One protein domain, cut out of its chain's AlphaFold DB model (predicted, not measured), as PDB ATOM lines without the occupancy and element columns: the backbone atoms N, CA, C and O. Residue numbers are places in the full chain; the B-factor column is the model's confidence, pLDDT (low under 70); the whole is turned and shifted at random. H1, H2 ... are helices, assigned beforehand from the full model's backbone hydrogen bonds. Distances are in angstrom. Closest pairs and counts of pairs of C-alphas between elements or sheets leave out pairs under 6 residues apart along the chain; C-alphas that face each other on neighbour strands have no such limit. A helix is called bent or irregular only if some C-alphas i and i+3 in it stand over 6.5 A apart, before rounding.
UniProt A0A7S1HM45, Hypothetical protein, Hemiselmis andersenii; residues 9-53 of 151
ATOM      1  N   MET A   9     -18.289 -66.112 148.618       75.38
ATOM      2  CA  MET A   9     -18.946 -66.558 149.870       75.38
ATOM      3  C   MET A   9     -19.617 -65.436 150.696       75.38
ATOM      4  O   MET A   9     -19.982 -65.630 151.851       75.38
ATOM      5  N   GLY A  10     -19.815 -64.250 150.110       81.44
ATOM      6  CA  GLY A  10     -20.207 -63.032 150.824       81.44
ATOM      7  C   GLY A  10     -19.140 -62.473 151.782       81.44
ATOM      8  O   GLY A  10     -19.478 -61.702 152.672       81.44
ATOM      9  N   LEU A  11     -17.870 -62.862 151.643       85.81
ATOM     10  CA  LEU A  11     -16.780 -62.447 152.525       85.81
ATOM     11  C   LEU A  11     -16.232 -61.059 152.143       85.81
ATOM     12  O   LEU A  11     -16.123 -60.752 150.953       85.81
ATOM     13  N   PRO A  12     -15.816 -60.224 153.116       89.75
ATOM     14  CA  PRO A  12     -15.115 -58.973 152.827       89.75
ATOM     15  C   PRO A  12     -13.802 -59.213 152.059       89.75
ATOM     16  O   PRO A  12     -13.137 -60.217 152.334       89.75
ATOM     17  N   PRO A  13     -13.358 -58.285 151.186       88.81
ATOM     18  CA  PRO A  13     -12.135 -58.454 150.392       88.81
ATOM     19  C   PRO A  13     -10.893 -58.797 151.223       88.81
ATOM     20  O   PRO A  13     -10.173 -59.730 150.891       88.81
ATOM     21  N   ALA A  14     -10.697 -58.131 152.366       90.94
ATOM     22  CA  ALA A  14      -9.566 -58.411 153.257       90.94
ATOM     23  C   ALA A  14      -9.566 -59.855 153.796       90.94
ATOM     24  O   ALA A  14      -8.511 -60.454 153.984       90.94
ATOM     25  N   ARG A  15     -10.752 -60.437 154.022       89.19
ATOM     26  CA  ARG A  15     -10.884 -61.824 154.483       89.19
ATOM     27  C   ARG A  15     -10.641 -62.819 153.351       89.19
ATOM     28  O   ARG A  15     -10.078 -63.877 153.603       89.19
ATOM     29  N   GLN A  16     -11.040 -62.483 152.126       89.06
ATOM     30  CA  GLN A  16     -10.728 -63.294 150.947       89.06
ATOM     31  C   GLN A  16      -9.219 -63.323 150.691       89.06
ATOM     32  O   GLN A  16      -8.659 -64.404 150.552       89.06
ATOM     33  N   GLU A  17      -8.563 -62.162 150.729       90.69
ATOM     34  CA  GLU A  17      -7.110 -62.039 150.573       90.69
ATOM     35  C   GLU A  17      -6.363 -62.870 151.626       90.69
ATOM     36  O   GLU A  17      -5.489 -63.673 151.297       90.69
ATOM     37  N   HIS A  18      -6.780 -62.772 152.895       91.19
ATOM     38  CA  HIS A  18      -6.241 -63.612 153.967       91.19
ATOM     39  C   HIS A  18      -6.395 -65.107 153.657       91.19
ATOM     40  O   HIS A  18      -5.432 -65.858 153.771       91.19
ATOM     41  N   ILE A  19      -7.576 -65.552 153.219       91.69
ATOM     42  CA  ILE A  19      -7.831 -66.967 152.902       91.69
ATOM     43  C   ILE A  19      -7.003 -67.455 151.699       91.69
ATOM     44  O   ILE A  19      -6.557 -68.605 151.681       91.69
ATOM     45  N   ILE A  20      -6.781 -66.610 150.690       89.19
ATOM     46  CA  ILE A  20      -5.956 -66.960 149.526       89.19
ATOM     47  C   ILE A  20      -4.511 -67.239 149.971       89.19
ATOM     48  O   ILE A  20      -3.907 -68.230 149.540       89.19
ATOM     49  N   HIS A  21      -3.985 -66.410 150.876       91.75
ATOM     50  CA  HIS A  21      -2.574 -66.409 151.268       91.75
ATOM     51  C   HIS A  21      -2.250 -67.153 152.575       91.75
ATOM     52  O   HIS A  21      -1.076 -67.390 152.861       91.75
ATOM     53  N   THR A  22      -3.252 -67.562 153.357       92.62
ATOM     54  CA  THR A  22      -3.049 -68.322 154.599       92.62
ATOM     55  C   THR A  22      -2.535 -69.736 154.330       92.62
ATOM     56  O   THR A  22      -2.945 -70.423 153.389       92.62
ATOM     57  N   GLN A  23      -1.679 -70.211 155.233       93.81
ATOM     58  CA  GLN A  23      -1.259 -71.612 155.298       93.81
ATOM     59  C   GLN A  23      -2.239 -72.473 156.119       93.81
ATOM     60  O   GLN A  23      -2.150 -73.696 156.095       93.81
ATOM     61  N   PHE A  24      -3.219 -71.862 156.797       93.81
ATOM     62  CA  PHE A  24      -4.207 -72.532 157.651       93.81
ATOM     63  C   PHE A  24      -5.561 -72.723 156.956       93.81
ATOM     64  O   PHE A  24      -6.621 -72.492 157.535       93.81
ATOM     65  N   ARG A  25      -5.564 -73.181 155.698       90.44
ATOM     66  CA  ARG A  25      -6.804 -73.321 154.904       90.44
ATOM     67  C   ARG A  25      -7.821 -74.294 155.514       90.44
ATOM     68  O   ARG A  25      -9.022 -74.104 155.338       90.44
ATOM     69  N   SER A  26      -7.377 -75.298 156.267       92.38
ATOM     70  CA  SER A  26      -8.267 -76.205 157.008       92.38
ATOM     71  C   SER A  26      -9.061 -75.513 158.121       92.38
ATOM     72  O   SER A  26     -10.101 -76.023 158.522       92.38
ATOM     73  N   PHE A  27      -8.594 -74.359 158.600       92.94
ATOM     74  CA  PHE A  27      -9.268 -73.539 159.600       92.94
ATOM     75  C   PHE A  27      -9.984 -72.343 158.956       92.94
ATOM     76  O   PHE A  27     -11.166 -72.119 159.199       92.94
ATOM     77  N   ASP A  28      -9.284 -71.611 158.090       92.19
ATOM     78  CA  ASP A  28      -9.758 -70.340 157.533       92.19
ATOM     79  C   ASP A  28     -10.750 -70.510 156.369       92.19
ATOM     80  O   ASP A  28     -11.597 -69.643 156.156       92.19
ATOM     81  N   PHE A  29     -10.655 -71.608 155.608       91.38
ATOM     82  CA  PHE A  29     -11.441 -71.833 154.388       91.38
ATOM     83  C   PHE A  29     -12.407 -73.010 154.507       91.38
ATOM     84  O   PHE A  29     -13.610 -72.845 154.307       91.38
ATOM     85  N   LEU A  30     -11.892 -74.196 154.843       92.38
ATOM     86  CA  LEU A  30     -12.651 -75.447 154.784       92.38
ATOM     87  C   LEU A  30     -13.945 -75.427 155.627       92.38
ATOM     88  O   LEU A  30     -14.975 -75.856 155.105       92.38
ATOM     89  N   PRO A  31     -13.971 -74.889 156.864       93.31
ATOM     90  CA  PRO A  31     -15.198 -74.842 157.656       93.31
ATOM     91  C   PRO A  31     -16.254 -73.903 157.057       93.31
ATOM     92  O   PRO A  31     -17.445 -74.198 157.129       93.31
ATOM     93  N   LEU A  32     -15.834 -72.796 156.429       91.00
ATOM     94  CA  LEU A  32     -16.744 -71.870 155.744       91.00
ATOM     95  C   LEU A  32     -17.367 -72.535 154.518       91.00
ATOM     96  O   LEU A  32     -18.584 -72.493 154.340       91.00
ATOM     97  N   LEU A  33     -16.535 -73.195 153.708       90.62
ATOM     98  CA  LEU A  33     -16.981 -73.954 152.545       90.62
ATOM     99  C   LEU A  33     -18.004 -75.025 152.951       90.62
ATOM    100  O   LEU A  33     -19.090 -75.096 152.376       90.62
ATOM    101  N   ALA A  34     -17.690 -75.804 153.990       92.50
ATOM    102  CA  ALA A  34     -18.578 -76.831 154.522       92.50
ATOM    103  C   ALA A  34     -19.916 -76.247 155.002       92.50
ATOM    104  O   ALA A  34     -20.969 -76.790 154.673       92.50
ATOM    105  N   ALA A  35     -19.899 -75.115 155.715       92.44
ATOM    106  CA  ALA A  35     -21.118 -74.447 156.171       92.44
ATOM    107  C   ALA A  35     -22.023 -74.017 155.003       92.44
ATOM    108  O   ALA A  35     -23.244 -74.151 155.083       92.44
ATOM    109  N   HIS A  36     -21.444 -73.535 153.902       91.00
ATOM    110  CA  HIS A  36     -22.208 -73.178 152.708       91.00
ATOM    111  C   HIS A  36     -22.815 -74.395 151.997       91.00
ATOM    112  O   HIS A  36     -23.991 -74.335 151.638       91.00
ATOM    113  N   ILE A  37     -22.058 -75.489 151.852       90.56
ATOM    114  CA  ILE A  37     -22.544 -76.743 151.252       90.56
ATOM    115  C   ILE A  37     -23.686 -77.333 152.090       90.56
ATOM    116  O   ILE A  37     -24.745 -77.648 151.556       90.56
ATOM    117  N   VAL A  38     -23.512 -77.423 153.415       94.38
ATOM    118  CA  VAL A  38     -24.562 -77.894 154.341       94.38
ATOM    119  C   VAL A  38     -25.793 -76.986 154.294       94.38
ATOM    120  O   VAL A  38     -26.920 -77.463 154.388       94.38
ATOM    121  N   GLY A  39     -25.592 -75.682 154.091       93.69
ATOM    122  CA  GLY A  39     -26.664 -74.711 153.880       93.69
ATOM    123  C   GLY A  39     -27.350 -74.789 152.510       93.69
ATOM    124  O   GLY A  39     -28.151 -73.907 152.206       93.69
ATOM    125  N   GLY A  40     -27.028 -75.781 151.673       91.56
ATOM    126  CA  GLY A  40     -27.637 -75.985 150.359       91.56
ATOM    127  C   GLY A  40     -27.232 -74.947 149.314       91.56
ATOM    128  O   GLY A  40     -27.927 -74.791 148.309       91.56
ATOM    129  N   ARG A  41     -26.142 -74.200 149.539       87.06
ATOM    130  CA  ARG A  41     -25.633 -73.266 148.533       87.06
ATOM    131  C   ARG A  41     -24.815 -74.024 147.505       87.06
ATOM    132  O   ARG A  41     -23.866 -74.718 147.862       87.06
ATOM    133  N   ASP A  42     -25.146 -73.804 146.243       82.44
ATOM    134  CA  ASP A  42     -24.285 -74.207 145.147       82.44
ATOM    135  C   ASP A  42     -23.081 -73.260 145.077       82.44
ATOM    136  O   ASP A  42     -23.227 -72.033 145.144       82.44
ATOM    137  N   LEU A  43     -21.883 -73.829 145.024       83.00
ATOM    138  CA  LEU A  43     -20.634 -73.079 145.031       83.00
ATOM    139  C   LEU A  43     -19.896 -73.324 143.719       83.00
ATOM    140  O   LEU A  43     -19.843 -74.463 143.258       83.00
ATOM    141  N   PRO A  44     -19.279 -72.285 143.128       76.88
ATOM    142  CA  PRO A  44     -18.516 -72.455 141.905       76.88
ATOM    143  C   PRO A  44     -17.369 -73.441 142.145       76.88
ATOM    144  O   PRO A  44     -16.477 -73.185 142.956       76.88
ATOM    145  N   ALA A  45     -17.399 -74.558 141.426       73.31
ATOM    146  CA  ALA A  45     -16.316 -75.523 141.371       73.31
ATOM    147  C   ALA A  45     -15.516 -75.303 140.081       73.31
ATOM    148  O   ALA A  45     -16.081 -75.259 138.986       73.31
ATOM    149  N   SER A  46     -14.194 -75.172 140.191       68.00
ATOM    150  CA  SER A  46     -13.316 -75.411 139.043       68.00
ATOM    151  C   SER A  46     -13.341 -76.908 138.718       68.00
ATOM    152  O   SER A  46     -13.525 -77.712 139.628       68.00
ATOM    153  N   GLY A  47     -13.193 -77.267 137.439       67.25
ATOM    154  CA  GLY A  47     -13.421 -78.622 136.922       67.25
ATOM    155  C   GLY A  47     -12.795 -79.767 137.729       67.25
ATOM    156  O   GLY A  47     -11.835 -79.597 138.479       67.25
ATOM    157  N   THR A  48     -13.360 -80.956 137.545       63.94
ATOM    158  CA  THR A  48     -12.889 -82.214 138.127       63.94
ATOM    159  C   THR A  48     -11.412 -82.448 137.820       63.94
ATOM    160  O   THR A  48     -10.972 -82.272 136.684       63.94
ATOM    161  N   PHE A  49     -10.651 -82.880 138.828       70.44
ATOM    162  CA  PHE A  49      -9.291 -83.381 138.641       70.44
ATOM    163  C   PHE A  49      -9.347 -84.571 137.670       70.44
ATOM    164  O   PHE A  49      -9.813 -85.644 138.045       70.44
ATOM    165  N   ALA A  50      -8.952 -84.363 136.414       68.31
ATOM    166  CA  ALA A  50      -8.975 -85.413 135.393       68.31
ATOM    167  C   ALA A  50      -7.795 -86.390 135.540       68.31
ATOM    168  O   ALA A  50      -7.909 -87.548 135.155       68.31
ATOM    169  N   ASP A  51      -6.701 -85.941 136.163       76.19
ATOM    170  CA  ASP A  51      -5.426 -86.661 136.228       76.19
ATOM    171  C   ASP A  51      -5.150 -87.232 137.630       76.19
ATOM    172  O   ASP A  51      -4.093 -86.994 138.219       76.19
ATOM    173  N   VAL A  52      -6.108 -87.958 138.212       78.69
ATOM    174  CA  VAL A  52      -5.835 -88.731 139.436       78.69
ATOM    175  C   VAL A  52      -5.216 -90.068 139.018       78.69
ATOM    176  O   VAL A  52      -5.891 -90.844 138.339       78.69
ATOM    177  N   PRO A  53      -3.952 -90.359 139.374       82.50
ATOM    178  CA  PRO A  53      -3.327 -91.624 139.010       82.50
ATOM    179  C   PRO A  53      -4.050 -92.801 139.673       82.50
ATOM    180  O   PRO A  53      -4.531 -92.686 140.804       82.50
TER     181      PRO A  53
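AT A GLANCE: This is residues 9 to 53 of the 151 residues of the protein "Hypothetical protein" of Hemiselmis andersenii (UniProt A0A7S1HM45). Three short helices sit on a loose, open loop of chain, with H1 on one side, H2 and H3 one after the other on the opposite side, and a long tail, of which residues 45 to 53 stick out as an extended arm. The helices form no packed core: the contacts between them are few, and the stretch after H3 folds back towards the side of the loop where the printed part begins before the arm leaves it. The printed part has 45 residues with three named helices, in the order H1, H2, H3, and no named strand. The class is all helix, though under half of the residues, 22 of 45, are in named elements. The whole is loose, with a radius of gyration of the C-alphas of 12.5 A, and the C-alphas span 35 by 26 by 17 A.

HOW THE PARTS SIT: H1, residues 13 to 21, is the first helix after the first printed residue, Met 9. A tight link of 3 residues joins it to H2, residues 25 to 28. H1 and H2 are close but not clearly touching, with 2 pairs of C-alphas within 8 A; the closest C-alphas are those of Ile 19 and Asp 28, 6.0 A apart. Their centres are 11.6 A apart. A tight link of 1 residue, Phe 29, joins H2 to H3, residues 30 to 38, and these two helices meet only through their link. H1 and H3 are apart, with no C-alpha of the one within 8 A of the other. In H1 and H3 every pair of O of residue i and N of residue i+4 is within hydrogen-bond range, while H2, with 4 residues, is too short for such a pair.

IN THESE COORDINATES: H1 begins with the C-alpha of Pro 13 at (-12.135, -58.454, 150.392) and ends at His 21, 12.5 A from first to last C-alpha. H2 runs from Arg 25 to Asp 28, 5.0 A from first to last C-alpha. H3 begins at Leu 30 and ends with the C-alpha of Val 38 at (-24.562, -77.894, 154.341), a length of 12.2 A. No helix is bent or irregular. Residues 39 to 53 hold no named element, and the last printed C-alpha, that of Pro 53, is at (-3.327, -91.624, 139.010).

THE WHOLE: The two C-alphas farthest apart are those of Pro 12 and Pro 53, 37.4 A. Two stretches stand free: residues 21 to 26, of which 21 belongs to H1 and 25 to 26 belong to H2, and residues 45 to 53. The body without them has 30 residues and spans 25 by 17 by 13 A. The printed part has no cut, and both links between helices are tight. The mean pLDDT of the printed part is 86.1; residues 46 to 48 and residue 50 of this predicted model are under 70.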